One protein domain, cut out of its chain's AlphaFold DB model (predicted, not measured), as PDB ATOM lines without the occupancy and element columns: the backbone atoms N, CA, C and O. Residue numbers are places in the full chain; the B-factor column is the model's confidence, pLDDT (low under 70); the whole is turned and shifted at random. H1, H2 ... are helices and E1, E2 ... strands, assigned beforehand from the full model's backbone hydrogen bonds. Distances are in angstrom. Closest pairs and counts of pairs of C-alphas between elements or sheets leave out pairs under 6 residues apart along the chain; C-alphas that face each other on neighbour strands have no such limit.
ATOM      1  N   ALA A 317      -3.795  29.233  -0.809       84.50
ATOM      2  CA  ALA A 317      -4.438  30.515  -0.546       84.50
ATOM      3  C   ALA A 317      -5.861  30.559  -1.123       84.50
ATOM      4  O   ALA A 317      -6.783  31.046  -0.468       84.50
ATOM      5  N   TRP A 318      -6.060  30.007  -2.324       85.88
ATOM      6  CA  TRP A 318      -7.382  29.878  -2.929       85.88
ATOM      7  C   TRP A 318      -8.295  28.960  -2.102       85.88
ATOM      8  O   TRP A 318      -9.384  29.393  -1.735       85.88
ATOM      9  N   LEU A 319      -7.844  27.758  -1.719       82.94
ATOM     10  CA  LEU A 319      -8.604  26.841  -0.854       82.94
ATOM     11  C   LEU A 319      -8.942  27.494   0.498       82.94
ATOM     12  O   LEU A 319     -10.097  27.499   0.917       82.94
ATOM     13  N   ALA A 320      -7.966  28.129   1.148       79.50
ATOM     14  CA  ALA A 320      -8.166  28.836   2.410       79.50
ATOM     15  C   ALA A 320      -9.182  29.987   2.285       79.50
ATOM     16  O   ALA A 320      -9.970  30.214   3.202       79.50
ATOM     17  N   SER A 321      -9.233  30.675   1.138       82.94
ATOM     18  CA  SER A 321     -10.231  31.726   0.888       82.94
ATOM     19  C   SER A 321     -11.673  31.202   0.863       82.94
ATOM     20  O   SER A 321     -12.604  31.955   1.150       82.94
ATOM     21  N   LEU A 322     -11.873  29.915   0.549       80.00
ATOM     22  CA  LEU A 322     -13.194  29.282   0.569       80.00
ATOM     23  C   LEU A 322     -13.650  28.981   1.997       80.00
ATOM     24  O   LEU A 322     -14.829  29.145   2.294       80.00
ATOM     25  N   ALA A 323     -12.723  28.613   2.885       67.88
ATOM     26  CA  ALA A 323     -13.014  28.309   4.287       67.88
ATOM     27  C   ALA A 323     -13.499  29.532   5.095       67.88
ATOM     28  O   ALA A 323     -14.125  29.372   6.138       67.88
ATOM     29  N   ILE A 324     -13.224  30.751   4.618       64.25
ATOM     30  CA  ILE A 324     -13.611  32.016   5.272       64.25
ATOM     31  C   ILE A 324     -15.004  32.490   4.815       64.25
ATOM     32  O   ILE A 324     -15.568  33.423   5.392       64.25
ATOM     33  N   ARG A 325     -15.601  31.865   3.790       63.91
ATOM     34  CA  ARG A 325     -16.955  32.225   3.352       63.91
ATOM     35  C   ARG A 325     -17.946  31.805   4.432       63.91
ATOM     36  O   ARG A 325     -18.066  30.622   4.735       63.91
ATOM     37  N   ALA A 326     -18.610  32.793   5.030       54.41
ATOM     38  CA  ALA A 326     -19.588  32.559   6.081       54.41
ATOM     39  C   ALA A 326     -20.730  31.693   5.520       54.41
ATOM     40  O   ALA A 326     -21.342  32.093   4.528       54.41
ATOM     41  N   PRO A 327     -20.999  30.517   6.104       62.94
ATOM     42  CA  PRO A 327     -22.126  29.703   5.690       62.94
ATOM     43  C   PRO A 327     -23.424  30.319   6.225       62.94
ATOM     44  O   PRO A 327     -23.493  30.715   7.389       62.94
ATOM     45  N   ASP A 328     -24.472  30.342   5.403       63.09
ATOM     46  CA  ASP A 328     -25.838  30.626   5.877       63.09
ATOM     47  C   ASP A 328     -26.438  29.414   6.622       63.09
ATOM     48  O   ASP A 328     -27.378  29.548   7.407       63.09
ATOM     49  N   SER A 329     -25.876  28.220   6.399       65.81
ATOM     50  CA  SER A 329     -26.378  26.944   6.915       65.81
ATOM     51  C   SER A 329     -25.544  26.426   8.095       65.81
ATOM     52  O   SER A 329     -24.312  26.428   8.025       65.81
ATOM     53  N   PRO A 330     -26.175  25.922   9.173       74.81
ATOM     54  CA  PRO A 330     -25.455  25.335  10.299       74.81
ATOM     55  C   PRO A 330     -24.783  24.002   9.911       74.81
ATOM     56  O   PRO A 330     -25.293  23.293   9.039       74.81
ATOM     57  N   PRO A 331     -23.682  23.610  10.584       85.69
ATOM     58  CA  PRO A 331     -23.081  22.295  10.393       85.69
ATOM     59  C   PRO A 331     -24.071  21.167  10.716       85.69
ATOM     60  O   PRO A 331     -24.744  21.204  11.749       85.69
ATOM     61  N   VAL A 332     -24.126  20.139   9.871       85.81
ATOM     62  CA  VAL A 332     -24.989  18.961  10.051       85.81
ATOM     63  C   VAL A 332     -24.171  17.737  10.474       85.81
ATOM     64  O   VAL A 332     -23.076  17.536   9.947       85.81
ATOM     65  N   PRO A 333     -24.651  16.897  11.409       85.38
ATOM     66  CA  PRO A 333     -24.007  15.620  11.706       85.38
ATOM     67  C   PRO A 333     -24.060  14.676  10.498       85.38
ATOM     68  O   PRO A 333     -25.119  14.504   9.896       85.38
ATOM     69  N   VAL A 334     -22.945  14.022  10.176       77.88
ATOM     70  CA  VAL A 334     -22.851  13.036   9.093       77.88
ATOM     71  C   VAL A 334     -22.550  11.674   9.699       77.88
ATOM     72  O   VAL A 334     -21.413  11.399  10.055       77.88
ATOM     73  N   GLY A 335     -23.581  10.833   9.839       62.41
ATOM     74  CA  GLY A 335     -23.482   9.554  10.555       62.41
ATOM     75  C   GLY A 335     -22.789   8.412   9.796       62.41
ATOM     76  O   GLY A 335     -22.447   7.407  10.406       62.41
ATOM     77  N   SER A 336     -22.595   8.524   8.476       64.88
ATOM     78  CA  SER A 336     -21.786   7.579   7.693       64.88
ATOM     79  C   SER A 336     -21.202   8.275   6.465       64.88
ATOM     80  O   SER A 336     -21.948   8.743   5.613       64.88
ATOM     81  N   LEU A 337     -19.871   8.312   6.339       70.12
ATOM     82  CA  LEU A 337     -19.163   8.820   5.149       70.12
ATOM     83  C   LEU A 337     -19.172   7.805   3.989       70.12
ATOM     84  O   LEU A 337     -18.142   7.548   3.356       70.12
ATOM     85  N   ARG A 338     -20.316   7.150   3.783       66.56
ATOM     86  CA  ARG A 338     -20.549   6.200   2.694       66.56
ATOM     87  C   ARG A 338     -21.271   6.923   1.566       66.56
ATOM     88  O   ARG A 338     -22.375   7.408   1.779       66.56
ATOM     89  N   GLY A 339     -20.656   6.911   0.387       71.00
ATOM     90  CA  GLY A 339     -21.191   7.594  -0.789       71.00
ATOM     91  C   GLY A 339     -20.905   9.096  -0.770       71.00
ATOM     92  O   GLY A 339     -20.537   9.655   0.271       71.00
ATOM     93  N   GLY A 340     -21.053   9.722  -1.937       82.69
ATOM     94  CA  GLY A 340     -20.935  11.173  -2.077       82.69
ATOM     95  C   GLY A 340     -22.025  11.910  -1.295       82.69
ATOM     96  O   GLY A 340     -23.037  11.317  -0.908       82.69
ATOM     97  N   TRP A 341     -21.836  13.203  -1.029       85.31
ATOM     98  CA  TRP A 341     -22.791  13.989  -0.241       85.31
ATOM     99  C   TRP A 341     -24.167  14.153  -0.913       85.31
ATOM    100  O   TRP A 341     -25.159  14.433  -0.237       85.31
ATOM    101  N   GLU A 342     -24.261  13.890  -2.218       85.94
ATOM    102  CA  GLU A 342     -25.493  13.835  -3.011       85.94
ATOM    103  C   GLU A 342     -26.383  12.664  -2.584       85.94
ATOM    104  O   GLU A 342     -27.609  12.736  -2.695       85.94
ATOM    105  N   GLU A 343     -25.778  11.592  -2.066       84.06
ATOM    106  CA  GLU A 343     -26.464  10.365  -1.656       84.06
ATOM    107  C   GLU A 343     -27.022  10.448  -0.227       84.06
ATOM    108  O   GLU A 343     -27.782   9.577   0.197       84.06
ATOM    109  N   TRP A 344     -26.698  11.501   0.533       83.44
ATOM    110  CA  TRP A 344     -27.089  11.618   1.946       83.44
ATOM    111  C   TRP A 344     -28.563  11.987   2.159       83.44
ATOM    112  O   TRP A 344     -29.016  12.097   3.298       83.44
ATOM    113  N   GLY A 345     -29.322  12.212   1.082       81.06
ATOM    114  CA  GLY A 345     -30.736  12.588   1.161       81.06
ATOM    115  C   GLY A 345     -30.977  14.011   1.679       81.06
ATOM    116  O   GLY A 345     -32.111  14.353   2.012       81.06
ATOM    117  N   LEU A 346     -29.936  14.851   1.739       82.06
ATOM    118  CA  LEU A 346     -30.060  16.270   2.065       82.06
ATOM    119  C   LEU A 346     -30.500  17.052   0.815       82.06
ATOM    120  O   LEU A 346     -29.769  17.050  -0.179       82.06
ATOM    121  N   PRO A 347     -31.651  17.760   0.841       82.88
ATOM    122  CA  PRO A 347     -32.183  18.434  -0.348       82.88
ATOM    123  C   PRO A 347     -31.234  19.461  -0.971       82.88
ATOM    124  O   PRO A 347     -31.238  19.650  -2.184       82.88
ATOM    125  N   THR A 348     -30.405  20.124  -0.159       83.12
ATOM    126  CA  THR A 348     -29.444  21.128  -0.639       83.12
ATOM    127  C   THR A 348     -28.207  20.525  -1.302       83.12
ATOM    128  O   THR A 348     -27.449  21.273  -1.917       83.12
ATOM    129  N   LEU A 349     -28.001  19.204  -1.187       85.12
ATOM    130  CA  LEU A 349     -26.822  18.495  -1.694       85.12
ATOM    131  C   LEU A 349     -27.117  17.542  -2.856       85.12
ATOM    132  O   LEU A 349     -26.186  17.091  -3.498       85.12
ATOM    133  N   THR A 350     -28.382  17.264  -3.190       83.12
ATOM    134  CA  THR A 350     -28.774  16.235  -4.183       83.12
ATOM    135  C   THR A 350     -28.185  16.432  -5.596       83.12
ATOM    136  O   THR A 350     -28.192  15.501  -6.395       83.12
ATOM    137  N   LYS A 351     -27.718  17.642  -5.933       82.56
ATOM    138  CA  LYS A 351     -27.056  17.996  -7.207       82.56
ATOM    139  C   LYS A 351     -25.978  19.066  -6.990       82.56
ATOM    140  O   LYS A 351     -25.926  20.053  -7.725       82.56
ATOM    141  N   PHE A 352     -25.258  18.974  -5.880       84.25
ATOM    142  CA  PHE A 352     -24.393  20.052  -5.425       84.25
ATOM    143  C   PHE A 352     -22.938  19.821  -5.816       84.25
ATOM    144  O   PHE A 352     -22.205  19.167  -5.088       84.25
ATOM    145  N   ASP A 353     -22.508  20.500  -6.876       87.31
ATOM    146  CA  ASP A 353     -21.086  20.734  -7.122       87.31
ATOM    147  C   ASP A 353     -20.662  22.008  -6.373       87.31
ATOM    148  O   ASP A 353     -21.298  23.071  -6.492       87.31
ATOM    149  N   GLY A 354     -19.577  21.950  -5.605       87.81
ATOM    150  CA  GLY A 354     -19.111  23.096  -4.833       87.81
ATOM    151  C   GLY A 354     -18.159  22.749  -3.700       87.81
ATOM    152  O   GLY A 354     -17.493  21.719  -3.696       87.81
ATOM    153  N   ALA A 355     -18.064  23.656  -2.731       90.06
ATOM    154  CA  ALA A 355     -17.191  23.516  -1.578       90.06
ATOM    155  C   ALA A 355     -17.972  23.093  -0.326       90.06
ATOM    156  O   ALA A 355     -19.015  23.672  -0.004       90.06
ATOM    157  N   GLY A 356     -17.419  22.137   0.415       90.12
ATOM    158  CA  GLY A 356     -17.927  21.671   1.702       90.12
ATOM    159  C   GLY A 356     -16.792  21.392   2.685       90.12
ATOM    160  O   GLY A 356     -15.687  21.044   2.281       90.12
ATOM    161  N   ALA A 357     -17.039  21.555   3.982       90.56
ATOM    162  CA  ALA A 357     -16.045  21.311   5.025       90.56
ATOM    163  C   ALA A 357     -16.522  20.247   6.010       90.56
ATOM    164  O   ALA A 357     -17.589  20.376   6.609       90.56
ATOM    165  N   TYR A 358     -15.696  19.226   6.211       89.81
ATOM    166  CA  TYR A 358     -15.872  18.220   7.247       89.81
ATOM    167  C   TYR A 358     -15.054  18.588   8.473       89.81
ATOM    168  O   TYR A 358     -13.903  19.001   8.347       89.81
ATOM    169  N   ARG A 359     -15.607  18.356   9.658       89.81
ATOM    170  CA  ARG A 359     -14.901  18.522  10.925       89.81
ATOM    171  C   ARG A 359     -15.053  17.280  11.786       89.81
ATOM    172  O   ARG A 359     -16.167  16.912  12.156       89.81
ATOM    173  N   PHE A 360     -13.920  16.688  12.143       88.31
ATOM    174  CA  PHE A 360     -13.811  15.507  12.990       88.31
ATOM    175  C   PHE A 360     -13.179  15.886  14.326       88.31
ATOM    176  O   PHE A 360     -12.183  16.611  14.377       88.31
ATOM    177  N   GLY A 361     -13.744  15.373  15.416       87.06
ATOM    178  CA  GLY A 361     -13.124  15.412  16.734       87.06
ATOM    179  C   GLY A 361     -12.627  14.024  17.107       87.06
ATOM    180  O   GLY A 361     -13.352  13.056  16.923       87.06
ATOM    181  N   PHE A 362     -11.416  13.923  17.645       87.50
ATOM    182  CA  PHE A 362     -10.893  12.655  18.155       87.50
ATOM    183  C   PHE A 362      -9.936  12.895  19.321       87.50
ATOM    184  O   PHE A 362      -9.352  13.973  19.448       87.50
ATOM    185  N   ASN A 363      -9.791  11.903  20.197       88.50
ATOM    186  CA  ASN A 363      -8.896  11.983  21.347       88.50
ATOM    187  C   ASN A 363      -7.638  11.147  21.120       88.50
ATOM    188  O   ASN A 363      -7.711  10.034  20.610       88.50
ATOM    189  N   VAL A 364      -6.488  11.679  21.531       89.25
ATOM    190  CA  VAL A 364      -5.189  11.007  21.415       89.25
ATOM    191  C   VAL A 364      -4.451  11.112  22.745       89.25
ATOM    192  O   VAL A 364      -4.347  12.195  23.321       89.25
ATOM    193  N   ASP A 365      -3.928   9.998  23.256       90.62
ATOM    194  CA  ASP A 365      -3.050  10.021  24.426       90.62
ATOM    195  C   ASP A 365      -1.590  10.342  24.046       90.62
ATOM    196  O   ASP A 365      -1.187  10.319  22.881       90.62
ATOM    197  N   ALA A 366      -0.760  10.656  25.041       87.75
ATOM    198  CA  ALA A 366       0.626  11.045  24.785       87.75
ATOM    199  C   ALA A 366       1.472   9.920  24.152       87.75
ATOM    200  O   ALA A 366       2.467  10.204  23.484       87.75
ATOM    201  N   ALA A 367       1.116   8.649  24.375       88.56
ATOM    202  CA  ALA A 367       1.829   7.512  23.798       88.56
ATOM    203  C   ALA A 367       1.523   7.378  22.300       88.56
ATOM    204  O   ALA A 367       2.441   7.264  21.491       88.56
ATOM    205  N   THR A 368       0.250   7.483  21.940       89.31
ATOM    206  CA  THR A 368      -0.268   7.447  20.574       89.31
ATOM    207  C   THR A 368       0.245   8.630  19.761       89.31
ATOM    208  O   THR A 368       0.728   8.437  18.648       89.31
ATOM    209  N   ALA A 369       0.237   9.842  20.328       88.75
ATOM    210  CA  ALA A 369       0.729  11.038  19.643       88.75
ATOM    211  C   ALA A 369       2.192  10.899  19.180       88.75
ATOM    212  O   ALA A 369       2.541  11.327  18.085       88.75
ATOM    213  N   ARG A 370       3.047  10.236  19.976       89.31
ATOM    214  CA  ARG A 370       4.457   9.977  19.617       89.31
ATOM    215  C   ARG A 370       4.636   8.928  18.521       89.31
ATOM    216  O   ARG A 370       5.674   8.914  17.862       89.31
ATOM    217  N   ARG A 371       3.656   8.043  18.364       92.00
ATOM    218  CA  ARG A 371       3.671   6.936  17.401       92.00
ATOM    219  C   ARG A 371       2.971   7.286  16.091       92.00
ATOM    220  O   ARG A 371       3.112   6.542  15.128       92.00
ATOM    221  N   ALA A 372       2.249   8.402  16.047       92.56
ATOM    222  CA  ALA A 372       1.566   8.892  14.861       92.56
ATOM    223  C   ALA A 372       2.521   9.078  13.674       92.56
ATOM    224  O   ALA A 372       3.625   9.613  13.813       92.56
ATOM    225  N   ARG A 373       2.075   8.649  12.491       93.31
ATOM    226  CA  ARG A 373       2.813   8.781  11.230       93.31
ATOM    227  C   ARG A 373       2.044   9.549  10.180       93.31
ATOM    228  O   ARG A 373       2.641  10.386   9.506       93.31
ATOM    229  N   ALA A 374       0.757   9.264  10.018       94.38
ATOM    230  CA  ALA A 374      -0.034   9.893   8.974       94.38
ATOM    231  C   ALA A 374      -1.530   9.912   9.293       94.38
ATOM    232  O   ALA A 374      -2.031   9.075  10.038       94.38
ATOM    233  N   LEU A 375      -2.254  10.837   8.668       93.44
ATOM    234  CA  LEU A 375      -3.704  10.765   8.514       93.44
ATOM    235  C   LEU A 375      -3.997   9.960   7.253       93.44
ATOM    236  O   LEU A 375      -3.525  10.319   6.175       93.44
ATOM    237  N   VAL A 376      -4.785   8.898   7.376       91.81
ATOM    238  CA  VAL A 376      -5.279   8.104   6.249       91.81
ATOM    239  C   VAL A 376      -6.743   8.457   6.058       91.81
ATOM    240  O   VAL A 376      -7.583   8.108   6.882       91.81
ATOM    241  N   LEU A 377      -7.047   9.175   4.980       89.06
ATOM    242  CA  LEU A 377      -8.383   9.717   4.734       89.06
ATOM    243  C   LEU A 377      -9.122   9.005   3.609       89.06
ATOM    244  O   LEU A 377     -10.294   9.283   3.419       89.06
ATOM    245  N   GLY A 378      -8.490   8.070   2.893       87.44
ATOM    246  CA  GLY A 378      -9.110   7.352   1.773       87.44
ATOM    247  C   GLY A 378      -9.328   8.250   0.552       87.44
ATOM    248  O   GLY A 378      -8.569   9.188   0.347       87.44
ATOM    249  N   ARG A 379     -10.313   7.946  -0.298       88.69
ATOM    250  CA  ARG A 379     -10.658   8.816  -1.436       88.69
ATOM    251  C   ARG A 379     -11.622   9.917  -0.997       88.69
ATOM    252  O   ARG A 379     -12.439   9.692  -0.103       88.69
ATOM    253  N   ILE A 380     -11.492  11.062  -1.638       89.38
ATOM    254  CA  ILE A 380     -12.249  12.307  -1.552       89.38
ATOM    255  C   ILE A 380     -12.422  12.802  -3.009       89.38
ATOM    256  O   ILE A 380     -11.585  12.510  -3.859       89.38
ATOM    257  N   ASP A 381     -13.484  13.501  -3.348       82.94
ATOM    258  CA  ASP A 381     -13.696  14.045  -4.693       82.94
ATOM    259  C   ASP A 381     -13.870  15.563  -4.624       82.94
ATOM    260  O   ASP A 381     -14.606  16.024  -3.754       82.94
ATOM    261  N   ASP A 382     -13.204  16.421  -5.399       83.62
ATOM    262  CA  ASP A 382     -12.094  16.261  -6.358       83.62
ATOM    263  C   ASP A 382     -10.769  16.749  -5.743       83.62
ATOM    264  O   ASP A 382      -9.678  16.254  -6.043       83.62
ATOM    265  N   ILE A 383     -10.848  17.764  -4.881       89.31
ATOM    266  CA  ILE A 383      -9.711  18.473  -4.285       89.31
ATOM    267  C   ILE A 383      -9.949  18.599  -2.789       89.31
ATOM    268  O   ILE A 383     -11.044  18.971  -2.377       89.31
ATOM    269  N   ASP A 384      -8.921  18.353  -1.976       91.50
ATOM    270  CA  ASP A 384      -8.990  18.601  -0.537       91.50
ATOM    271  C   ASP A 384      -7.882  19.522  -0.017       91.50
ATOM    272  O   ASP A 384      -6.764  19.537  -0.538       91.50
ATOM    273  N   LEU A 385      -8.204  20.266   1.044       91.00
ATOM    274  CA  LEU A 385      -7.250  20.875   1.967       91.00
ATOM    275  C   LEU A 385      -7.552  20.342   3.366       91.00
ATOM    276  O   LEU A 385      -8.632  20.572   3.910       91.00
ATOM    277  N   THR A 386      -6.581  19.660   3.957       92.06
ATOM    278  CA  THR A 386      -6.709  19.072   5.285       92.06
ATOM    279  C   THR A 386      -5.900  19.877   6.296       92.06
ATOM    280  O   THR A 386      -4.700  20.109   6.108       92.06
ATOM    281  N   THR A 387      -6.539  20.255   7.403       91.38
ATOM    282  CA  THR A 387      -5.897  20.889   8.556       91.38
ATOM    283  C   THR A 387      -6.082  20.057   9.824       91.38
ATOM    284  O   THR A 387      -7.130  19.458  10.054       91.38
ATOM    285  N   LEU A 388      -5.046  20.008  10.658       93.06
ATOM    286  CA  LEU A 388      -5.051  19.381  11.975       93.06
ATOM    287  C   LEU A 388      -4.692  20.446  13.010       93.06
ATOM    288  O   LEU A 388      -3.607  21.022  12.947       93.06
ATOM    289  N   ASN A 389      -5.592  20.693  13.964       91.88
ATOM    290  CA  ASN A 389      -5.418  21.705  15.011       91.88
ATOM    291  C   ASN A 389      -4.964  23.068  14.448       91.88
ATOM    292  O   ASN A 389      -3.969  23.634  14.909       91.88
ATOM    293  N   ASP A 390      -5.687  23.554  13.433       84.75
ATOM    294  CA  ASP A 390      -5.484  24.849  12.765       84.75
ATOM    295  C   ASP A 390      -4.201  24.950  11.911       84.75
ATOM    296  O   ASP A 390      -3.796  26.039  11.504       84.75
ATOM    297  N   ARG A 391      -3.538  23.821  11.621       87.81
ATOM    298  CA  ARG A 391      -2.356  23.760  10.746       87.81
ATOM    299  C   ARG A 391      -2.601  22.871   9.538       87.81
ATOM    300  O   ARG A 391      -3.062  21.743   9.689       87.81
ATOM    301  N   VAL A 392      -2.252  23.351   8.346       88.25
ATOM    302  CA  VAL A 392      -2.317  22.562   7.106       88.25
ATOM    303  C   VAL A 392      -1.378  21.360   7.208       88.25
ATOM    304  O   VAL A 392      -0.199  21.506   7.531       88.25
ATOM    305  N   VAL A 393      -1.910  20.172   6.933       90.12
ATOM    306  CA  VAL A 393      -1.166  18.898   6.930       90.12
ATOM    307  C   VAL A 393      -1.099  18.264   5.548       90.12
ATOM    308  O   VAL A 393      -0.221  17.443   5.292       90.12
ATOM    309  N   GLY A 394      -1.986  18.655   4.633       88.44
ATOM    310  CA  GLY A 394      -1.926  18.173   3.265       88.44
ATOM    311  C   GLY A 394      -3.018  18.716   2.362       88.44
ATOM    312  O   GLY A 394      -4.007  19.288   2.818       88.44
ATOM    313  N   LYS A 395      -2.798  18.522   1.064       89.06
ATOM    314  CA  LYS A 395      -3.749  18.784  -0.013       89.06
ATOM    315  C   LYS A 395      -3.507  17.803  -1.147       89.06
ATOM    316  O   LYS A 395      -2.355  17.456  -1.419       89.06
ATOM    317  N   THR A 396      -4.570  17.393  -1.820       85.75
ATOM    318  CA  THR A 396      -4.516  16.505  -2.986       85.75
ATOM    319  C   THR A 396      -5.583  16.937  -3.982       85.75
ATOM    320  O   THR A 396      -6.641  17.409  -3.585       85.75
ATOM    321  N   ALA A 397      -5.306  16.775  -5.275       83.12
ATOM    322  CA  ALA A 397      -6.288  16.917  -6.347       83.12
ATOM    323  C   ALA A 397      -6.404  15.592  -7.115       83.12
ATOM    324  O   ALA A 397      -5.391  14.921  -7.324       83.12
ATOM    325  N   GLY A 398      -7.618  15.253  -7.546       78.12
ATOM    326  CA  GLY A 398      -7.986  14.016  -8.228       78.12
ATOM    327  C   GLY A 398      -9.005  13.192  -7.433       78.12
ATOM    328  O   GLY A 398      -8.740  12.778  -6.299       78.12
ATOM    329  N   TRP A 399     -10.138  12.890  -8.066       81.12
ATOM    330  CA  TRP A 399     -11.239  12.107  -7.500       81.12
ATOM    331  C   TRP A 399     -10.830  10.709  -6.985       81.12
ATOM    332  O   TRP A 399     -11.261  10.247  -5.926       81.12
ATOM    333  N   ASP A 400      -9.913  10.021  -7.674       80.31
ATOM    334  CA  ASP A 400      -9.579   8.614  -7.397       80.31
ATOM    335  C   ASP A 400      -8.353   8.394  -6.488       80.31
ATOM    336  O   ASP A 400      -8.078   7.256  -6.075       80.31
ATOM    337  N   THR A 401      -7.627   9.462  -6.148       84.81
ATOM    338  CA  THR A 401      -6.315   9.390  -5.487       84.81
ATOM    339  C   THR A 401      -6.463   9.217  -3.972       84.81
ATOM    340  O   THR A 401      -6.975  10.111  -3.313       84.81
ATOM    341  N   PRO A 402      -6.030   8.113  -3.340       88.69
ATOM    342  CA  PRO A 402      -6.144   7.967  -1.886       88.69
ATOM    343  C   PRO A 402      -5.294   8.992  -1.116       88.69
ATOM    344  O   PRO A 402      -4.125   9.200  -1.430       88.69
ATOM    345  N   ARG A 403      -5.864   9.585  -0.064       91.38
ATOM    346  CA  ARG A 403      -5.241  10.618   0.766       91.38
ATOM    347  C   ARG A 403      -4.520   9.995   1.944       91.38
ATOM    348  O   ARG A 403      -5.130   9.304   2.769       91.38
ATOM    349  N   ARG A 404      -3.223  10.284   2.022       92.88
ATOM    350  CA  ARG A 404      -2.359   9.942   3.148       92.88
ATOM    351  C   ARG A 404      -1.404  11.098   3.426       92.88
ATOM    352  O   ARG A 404      -0.504  11.345   2.626       92.88
ATOM    353  N   TYR A 405      -1.575  11.770   4.560       94.31
ATOM    354  CA  TYR A 405      -0.805  12.966   4.910       94.31
ATOM    355  C   TYR A 405       0.102  12.720   6.110       94.31
ATOM    356  O   TYR A 405      -0.418  12.364   7.167       94.31
ATOM    357  N   PRO A 406       1.431  12.887   5.983       93.00
ATOM    358  CA  PRO A 406       2.341  12.776   7.114       93.00
ATOM    359  C   PRO A 406       1.954  13.729   8.248       93.00
ATOM    360  O   PRO A 406       1.651  14.895   8.011       93.00
ATOM    361  N   VAL A 407       2.003  13.240   9.486       89.94
ATOM    362  CA  VAL A 407       1.739  14.039  10.688       89.94
ATOM    363  C   VAL A 407       3.002  14.107  11.519       89.94
ATOM    364  O   VAL A 407       3.561  13.081  11.905       89.94
ATOM    365  N   ALA A 408       3.440  15.325  11.820       84.62
ATOM    366  CA  ALA A 408       4.488  15.534  12.800       84.62
ATOM    367  C   ALA A 408       3.908  15.375  14.225       84.62
ATOM    368  O   ALA A 408       2.813  15.881  14.488       84.62
ATOM    369  N   PRO A 409       4.600  14.685  15.155       77.50
ATOM    370  CA  PRO A 409       4.081  14.435  16.504       77.50
ATOM    371  C   PRO A 409       3.702  15.696  17.296       77.50
ATOM    372  O   PRO A 409       2.848  15.629  18.173       77.50
ATOM    373  N   ASP A 410       4.317  16.844  16.994       85.00
ATOM    374  CA  ASP A 410       4.055  18.140  17.634       85.00
ATOM    375  C   ASP A 410       2.747  18.807  17.174       85.00
ATOM    376  O   ASP A 410       2.291  19.765  17.798       85.00
ATOM    377  N   LEU A 411       2.123  18.303  16.103       88.88
ATOM    378  CA  LEU A 411       0.811  18.765  15.645       88.88
ATOM    379  C   LEU A 411      -0.336  18.182  16.471       88.88
ATOM    380  O   LEU A 411      -1.426  18.755  16.486       88.88
ATOM    381  N   LEU A 412      -0.108  17.059  17.155       91.31
ATOM    382  CA  LEU A 412      -1.108  16.404  17.988       91.31
ATOM    383  C   LEU A 412      -1.078  16.960  19.411       91.31
ATOM    384  O   LEU A 412      -0.030  17.126  20.032       91.31
ATOM    385  N   ARG A 413      -2.267  17.208  19.954       90.12
ATOM    386  CA  ARG A 413      -2.479  17.589  21.350       90.12
ATOM    387  C   ARG A 413      -2.814  16.336  22.151       90.12
ATOM    388  O   ARG A 413      -3.561  15.480  21.682       90.12
ATOM    389  N   GLN A 414      -2.302  16.236  23.376       90.06
ATOM    390  CA  GLN A 414      -2.818  15.250  24.322       90.06
ATOM    391  C   GLN A 414      -4.284  15.591  24.635       90.06
ATOM    392  O   GLN A 414      -4.593  16.724  25.001       90.06
ATOM    393  N   GLY A 415      -5.181  14.615  24.499       89.50
ATOM    394  CA  GLY A 415      -6.624  14.819  24.593       89.50
ATOM    395  C   GLY A 415      -7.243  15.151  23.235       89.50
ATOM    396  O   GLY A 415      -6.956  14.479  22.244       89.50
ATOM    397  N   ARG A 416      -8.122  16.157  23.197       90.62
ATOM    398  CA  ARG A 416      -8.946  16.469  22.022       90.62
ATOM    399  C   ARG A 416      -8.131  17.102  20.893       90.62
ATOM    400  O   ARG A 416      -7.472  18.121  21.085       90.62
ATOM    401  N   ASN A 417      -8.276  16.533  19.704       91.06
ATOM    402  CA  ASN A 417      -7.757  17.025  18.437       91.06
ATOM    403  C   ASN A 417      -8.920  17.308  17.485       91.06
ATOM    404  O   ASN A 417      -9.988  16.696  17.590       91.06
ATOM    405  N   VAL A 418      -8.704  18.246  16.567       91.06
ATOM    406  CA  VAL A 418      -9.672  18.606  15.532       91.06
ATOM    407  C   VAL A 418      -9.012  18.458  14.172       91.06
ATOM    408  O   VAL A 418      -7.955  19.041  13.932       91.06
ATOM    409  N   LEU A 419      -9.649  17.686  13.302       91.88
ATOM    410  CA  LEU A 419      -9.302  17.572  11.894       91.88
ATOM    411  C   LEU A 419     -10.384  18.276  11.080       91.88
ATOM    412  O   LEU A 419     -11.559  17.932  11.210       91.88
ATOM    413  N   GLU A 420      -9.995  19.222  10.233       91.12
ATOM    414  CA  GLU A 420     -10.891  19.829   9.251       91.12
ATOM    415  C   GLU A 420     -10.439  19.460   7.844       91.12
ATOM    416  O   GLU A 420      -9.258  19.548   7.510       91.12
ATOM    417  N   VAL A 421     -11.387  19.023   7.021       91.19
ATOM    418  CA  VAL A 421     -11.157  18.635   5.631       91.19
ATOM    419  C   VAL A 421     -12.078  19.477   4.769       91.19
ATOM    420  O   VAL A 421     -13.281  19.226   4.702       91.19
ATOM    421  N   LEU A 422     -11.512  20.500   4.137       91.25
ATOM    422  CA  LEU A 422     -12.183  21.243   3.082       91.25
ATOM    423  C   LEU A 422     -12.137  20.400   1.812       91.25
ATOM    424  O   LEU A 422     -11.069  19.924   1.439       91.25
ATOM    425  N   VAL A 423     -13.275  20.260   1.149       90.81
ATOM    426  CA  VAL A 423     -13.439  19.514  -0.093       90.81
ATOM    427  C   VAL A 423     -14.059  20.434  -1.133       90.81
ATOM    428  O   VAL A 423     -15.024  21.139  -0.834       90.81
ATOM    429  N   VAL A 424     -13.501  20.435  -2.339       89.88
ATOM    430  CA  VAL A 424     -14.105  21.061  -3.516       89.88
ATOM    431  C   VAL A 424     -14.396  19.974  -4.534       89.88
ATOM    432  O   VAL A 424     -13.471  19.313  -5.006       89.88
ATOM    433  N   ASP A 425     -15.669  19.841  -4.869       88.56
ATOM    434  CA  ASP A 425     -16.172  19.018  -5.957       88.56
ATOM    435  C   ASP A 425     -16.408  19.893  -7.191       88.56
ATOM    436  O   ASP A 425     -16.993  20.982  -7.094       88.56
ATOM    437  N   THR A 426     -15.893  19.454  -8.338       83.19
ATOM    438  CA  THR A 426     -16.021  20.187  -9.603       83.19
ATOM    439  C   THR A 426     -17.009  19.559 -10.577       83.19
ATOM    440  O   THR A 426     -17.258  20.149 -11.635       83.19
ATOM    441  N   GLY A 427     -17.587  18.414 -10.222       79.88
ATOM    442  CA  GLY A 427     -18.594  17.731 -11.011       79.88
ATOM    443  C   GLY A 427     -18.687  16.256 -10.650       79.88
ATOM    444  O   GLY A 427     -17.682  15.555 -10.647       79.88
ATOM    445  N   GLY A 428     -19.905  15.743 -10.513       81.31
ATOM    446  CA  GLY A 428     -20.131  14.323 -10.265       81.31
ATOM    447  C   GLY A 428     -20.778  14.130  -8.909       81.31
ATOM    448  O   GLY A 428     -21.877  14.633  -8.707       81.31
ATOM    449  N   GLY A 429     -20.156  13.335  -8.041       81.25
ATOM    450  CA  GLY A 429     -20.566  13.289  -6.644       81.25
ATOM    451  C   GLY A 429     -19.431  13.772  -5.754       81.25
ATOM    452  O   GLY A 429     -18.302  13.319  -5.915       81.25
ATOM    453  N   GLY A 430     -19.701  14.623  -4.781       84.19
ATOM    454  CA  GLY A 430     -18.657  15.206  -3.954       84.19
ATOM    455  C   GLY A 430     -18.410  14.473  -2.639       84.19
ATOM    456  O   GLY A 430     -19.240  13.727  -2.116       84.19
ATOM    457  N   GLY A 431     -17.243  14.719  -2.042       86.69
ATOM    458  CA  GLY A 431     -16.943  14.244  -0.691       86.69
ATOM    459  C   GLY A 431     -16.210  12.904  -0.636       86.69
ATOM    460  O   GLY A 431     -15.409  12.574  -1.502       86.69
ATOM    461  N   PHE A 432     -16.383  12.154   0.453       86.75
ATOM    462  CA  PHE A 432     -15.582  10.962   0.756       86.75
ATOM    463  C   PHE A 432     -16.071   9.689   0.040       86.75
ATOM    464  O   PHE A 432     -17.222   9.292   0.168       86.75
ATOM    465  N   TYR A 433     -15.149   8.947  -0.585       79.12
ATOM    466  CA  TYR A 433     -15.441   7.718  -1.337       79.12
ATOM    467  C   TYR A 433     -14.774   6.458  -0.777       79.12
ATOM    468  O   TYR A 433     -13.692   6.503  -0.177       79.12
ATOM    469  N   GLY A 434     -15.407   5.311  -1.051       72.31
ATOM    470  CA  GLY A 434     -14.899   3.963  -0.772       72.31
ATOM    471  C   GLY A 434     -14.989   3.520   0.694       72.31
ATOM    472  O   GLY A 434     -15.147   4.327   1.604       72.31
ATOM    473  N   ALA A 435     -14.859   2.209   0.926       60.91
ATOM    474  CA  ALA A 435     -14.928   1.594   2.254       60.91
ATOM    475  C   ALA A 435     -13.544   1.117   2.716       60.91
ATOM    476  O   ALA A 435     -13.076   0.089   2.231       60.91
ATOM    477  N   LYS A 436     -12.890   1.852   3.630       68.06
ATOM    478  CA  LYS A 436     -11.635   1.488   4.332       68.06
ATOM    479  C   LYS A 436     -11.518   2.301   5.630       68.06
ATOM    480  O   LYS A 436     -12.126   3.370   5.686       68.06
ATOM    481  N   PRO A 437     -10.765   1.846   6.653       70.75
ATOM    482  CA  PRO A 437     -10.615   2.631   7.873       70.75
ATOM    483  C   PRO A 437      -9.969   3.983   7.547       70.75
ATOM    484  O   PRO A 437      -8.917   4.039   6.907       70.75
ATOM    485  N   ARG A 438     -10.633   5.063   7.966       83.81
ATOM    486  CA  ARG A 438     -10.118   6.435   7.936       83.81
ATOM    487  C   ARG A 438      -9.660   6.771   9.344       83.81
ATOM    488  O   ARG A 438     -10.400   6.494  10.283       83.81
ATOM    489  N   GLY A 439      -8.461   7.310   9.514       89.31
ATOM    490  CA  GLY A 439      -7.908   7.429  10.855       89.31
ATOM    491  C   GLY A 439      -6.469   7.905  10.936       89.31
ATOM    492  O   GLY A 439      -5.844   8.265   9.936       89.31
ATOM    493  N   LEU A 440      -5.945   7.880  12.157       91.44
ATOM    494  CA  LEU A 440      -4.549   8.145  12.465       91.44
ATOM    495  C   LEU A 440      -3.749   6.841  12.354       91.44
ATOM    496  O   LEU A 440      -3.940   5.919  13.144       91.44
ATOM    497  N   GLU A 441      -2.856   6.769  11.374       93.00
ATOM    498  CA  GLU A 441      -1.918   5.662  11.200       93.00
ATOM    499  C   GLU A 441      -0.719   5.823  12.140       93.00
ATOM    500  O   GLU A 441      -0.119   6.902  12.233       93.00
ATOM    501  N   LEU A 442      -0.363   4.732  12.817       93.00
ATOM    502  CA  LEU A 442       0.764   4.647  13.737       93.00
ATOM    503  C   LEU A 442       1.996   4.005  13.083       93.00
ATOM    504  O   LEU A 442       1.973   3.513  11.958       93.00
ATOM    505  N   ASP A 443       3.106   4.014  13.811       92.69
ATOM    506  CA  ASP A 443       4.401   3.485  13.386       92.69
ATOM    507  C   ASP A 443       4.458   1.971  13.146       92.69
ATOM    508  O   ASP A 443       5.353   1.514  12.439       92.69
ATOM    509  N   ASP A 444       3.499   1.217  13.676       91.88
ATOM    510  CA  ASP A 444       3.315  -0.217  13.431       91.88
ATOM    511  C   ASP A 444       2.327  -0.517  12.286       91.88
ATOM    512  O   ASP A 444       2.024  -1.680  12.023       91.88
ATOM    513  N   GLY A 445       1.820   0.519  11.606       89.44
ATOM    514  CA  GLY A 445       0.827   0.403  10.537       89.44
ATOM    515  C   GLY A 445      -0.611   0.196  11.024       89.44
ATOM    516  O   GLY A 445      -1.517   0.078  10.197       89.44
ATOM    517  N   SER A 446      -0.855   0.161  12.338       91.50
ATOM    518  CA  SER A 446      -2.218   0.169  12.874       91.50
ATOM    519  C   SER A 446      -2.886   1.528  12.641       91.50
ATOM    520  O   SER A 446      -2.228   2.570  12.613       91.50
ATOM    521  N   ILE A 447      -4.207   1.517  12.449       89.50
ATOM    522  CA  ILE A 447      -5.007   2.724  12.218       89.50
ATOM    523  C   ILE A 447      -5.984   2.879  13.375       89.50
ATOM    524  O   ILE A 447      -6.811   1.999  13.612       89.50
ATOM    525  N   ILE A 448      -5.912   4.019  14.057       87.25
ATOM    526  CA  ILE A 448      -6.940   4.453  15.002       87.25
ATOM    527  C   ILE A 448      -8.031   5.148  14.189       87.25
ATOM    528  O   ILE A 448      -7.755   6.221  13.643       87.25
ATOM    529  N   PRO A 449      -9.234   4.561  14.055       83.56
ATOM    530  CA  PRO A 449     -10.284   5.140  13.235       83.56
ATOM    531  C   PRO A 449     -10.752   6.481  13.808       83.56
ATOM    532  O   PRO A 449     -10.784   6.666  15.025       83.56
ATOM    533  N   PHE A 450     -11.121   7.414  12.933       78.81
ATOM    534  CA  PHE A 450     -11.910   8.568  13.355       78.81
ATOM    535  C   PHE A 450     -13.341   8.121  13.633       78.81
ATOM    536  O   PHE A 450     -13.866   7.258  12.930       78.81
ATOM    537  N   ASP A 451     -13.971   8.717  14.642       66.19
ATOM    538  CA  ASP A 451     -15.387   8.488  14.898       66.19
ATOM    539  C   ASP A 451     -16.211   9.010  13.706       66.19
ATOM    540  O   ASP A 451     -15.965  10.116  13.215       66.19
ATOM    541  N   ASP A 452     -17.241   8.266  13.289       62.56
ATOM    542  CA  ASP A 452     -18.210   8.660  12.245       62.56
ATOM    543  C   ASP A 452     -19.146   9.809  12.709       62.56
ATOM    544  O   ASP A 452     -20.284   9.933  12.275       62.56
ATOM    545  N   THR A 453     -18.696  10.658  13.635       68.19
ATOM    546  CA  THR A 453     -19.453  11.785  14.212       68.19
ATOM    547  C   THR A 453     -19.044  13.124  13.601       68.19
ATOM    548  O   THR A 453     -19.130  14.177  14.239       68.19
ATOM    549  N   ALA A 454     -18.577  13.093  12.352       85.06
ATOM    550  CA  ALA A 454     -18.182  14.293  11.637       85.06
ATOM    551  C   ALA A 454     -19.358  15.268  11.524       85.06
ATOM    552  O   ALA A 454     -20.512  14.872  11.360       85.06
ATOM    553  N   THR A 455     -19.050  16.558  11.566       89.19
ATOM    554  CA  THR A 455     -19.996  17.587  11.122       89.19
ATOM    555  C   THR A 455     -19.604  18.050   9.731       89.19
ATOM    556  O   THR A 455     -18.415  18.145   9.429       89.19
ATOM    557  N   PHE A 456     -20.592  18.318   8.886       89.00
ATOM    558  CA  PHE A 456     -20.401  18.846   7.544       89.00
ATOM    559  C   PHE A 456     -21.033  20.223   7.416       89.00
ATOM    560  O   PHE A 456     -22.160  20.441   7.852       89.00
ATOM    561  N   THR A 457     -20.307  21.142   6.791       88.50
ATOM    562  CA  THR A 457     -20.774  22.493   6.487       88.50
ATOM    563  C   THR A 457     -20.730  22.695   4.980       88.50
ATOM    564  O   THR A 457     -19.659  22.620   4.380       88.50
ATOM    565  N   GLN A 458     -21.882  22.966   4.370       88.06
ATOM    566  CA  GLN A 458     -21.962  23.391   2.973       88.06
ATOM    567  C   GLN A 458     -21.466  24.840   2.876       88.06
ATOM    568  O   GLN A 458     -22.013  25.711   3.550       88.06
ATOM    569  N   LEU A 459     -20.427  25.101   2.077       87.38
ATOM    570  CA  LEU A 459     -19.788  26.421   2.022       87.38
ATOM    571  C   LEU A 459     -20.322  27.272   0.873       87.38
ATOM    572  O   LEU A 459     -20.878  28.341   1.099       87.38
ATOM    573  N   ALA A 460     -20.136  26.829  -0.370       85.88
ATOM    574  CA  ALA A 460     -20.549  27.599  -1.540       85.88
ATOM    575  C   ALA A 460     -20.700  26.707  -2.777       85.88
ATOM    576  O   ALA A 460     -19.874  25.814  -2.969       85.88
ATOM    577  N   PRO A 461     -21.695  26.957  -3.647       86.19
ATOM    578  CA  PRO A 461     -21.801  26.260  -4.925       86.19
ATOM    579  C   PRO A 461     -20.638  26.622  -5.852       86.19
ATOM    580  O   PRO A 461     -20.098  27.730  -5.777       86.19
ATOM    581  N   LEU A 462     -20.300  25.719  -6.776       83.12
ATOM    582  CA  LEU A 462     -19.199  25.885  -7.731       83.12
ATOM    583  C   LEU A 462     -19.308  27.197  -8.532       83.12
ATOM    584  O   LEU A 462     -18.314  27.880  -8.759       83.12
ATOM    585  N   ALA A 463     -20.531  27.606  -8.883       78.25
ATOM    586  CA  ALA A 463     -20.796  28.860  -9.591       78.25
ATOM    587  C   ALA A 463     -20.465  30.131  -8.776       78.25
ATOM    588  O   ALA A 463     -20.289  31.202  -9.355       78.25
ATOM    589  N   ALA A 464     -20.394  30.036  -7.445       81.06
ATOM    590  CA  ALA A 464     -20.108  31.160  -6.551       81.06
ATOM    591  C   ALA A 464     -18.640  31.222  -6.099       81.06
ATOM    592  O   ALA A 464     -18.227  32.215  -5.485       81.06
ATOM    593  N   ILE A 465     -17.842  30.185  -6.372       79.38
ATOM    594  CA  ILE A 465     -16.414  30.162  -6.047       79.38
ATOM    595  C   ILE A 465     -15.583  30.601  -7.253       79.38
ATOM    596  O   ILE A 465     -15.984  30.460  -8.405       79.38
TER     597      ILE A 465
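What this domain is: This is residues 317 to 465 of the 638 residues of the protein "Sialate O-acetylesterase" of Hyphomonas sp (UniProt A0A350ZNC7). Two sheets pack face to face as a sandwich, their strands crossed at 40 degrees: a larger, twisted sheet of six strands, and a smaller branched one built round E3. The short helix H1 crosses the larger sheet on its face away from the smaller one, while H3 sits at one end of the long axis, between E2 and E3. The printed part has 149 residues with three named helices and eleven named strands, in the order H1 E1 H2 E2 H3 E3 E4 E5 E6 E7 E8 E9 E10 E11; the class is mostly strand. The larger sheet runs E1 E11 E2 E7 E4 E5, all antiparallel. The whole is compact, with a radius of gyration of the C-alphas of 14.8 A, and only just elongated, spanning 44 by 29 by 25 A.

How they stand to each other: H1, residues 317 to 323, is on the larger sheet at a height of 8.6 A, only just over E7, residues 415 to 424, with 3 C-alphas on it, and runs across it at 75 degrees on the local plane. The edge strand E1, residues 332 to 334, pairs with E11, residues 454 to 461; N 332 and O 456 are 2.8 A apart. H2, residues 341 to 344, only grazes this sheet. E1, H2 and E2, residues 354 to 364, form a split strand-helix-strand unit, its two strands running the same way with E11 between them; the crossover is right-handed. E2 has N 357 and O 457 of E11 at 2.9 A, and N 358 and O 421 of E7 at 2.8 A. H3, residues 366 to 371, only grazes the smaller sheet with its residues 368 to 371. E3, residues 372 to 381, has E6, residues 403 to 406, on one side, N 375 and O 405 at 2.8 A, and E9, residues 439 to 442, on the other, N 376 and O 439 at 2.8 A. Its pairing is staggered: E8, residues 431 to 433, pairs with residues 379 to 381, N 381 and O 431 at 2.8 A. E4, residues 383 to 388, and E5, residues 391 to 397, form a hairpin, N 386 and O 394 at 2.8 A; N 385 and O 422 of E7 are 2.9 A apart. Between the sheets, the closest C-alphas of E5 and E6 are Gly 394 and Tyr 405, 5.6 A. E9 and E10, residues 447 to 449, form a hairpin, N 440 and O 448 at 2.9 A. Every O i to N i+4 pair is within hydrogen-bond range in H1, 1 of 2 in H3; H2 is too short for one.

Where its parts are: H1 begins at C-alpha 317, (-4.438, 30.515, -0.546). E2 is 32.1 A long, E7 29.7 A, E3 25.3 A and E11 20.8 A. E11 ends at C-alpha 461, (-21.801, 26.260, -4.925).

The domain as a whole: The C-alphas farthest apart, of Ala 367 and Ala 463, are 45.6 A apart. The printed part has no cut and no long link. Mean pLDDT of the printed part is 84.4; 15 residues are under 70, among them 323 to 329 and 451 to 453.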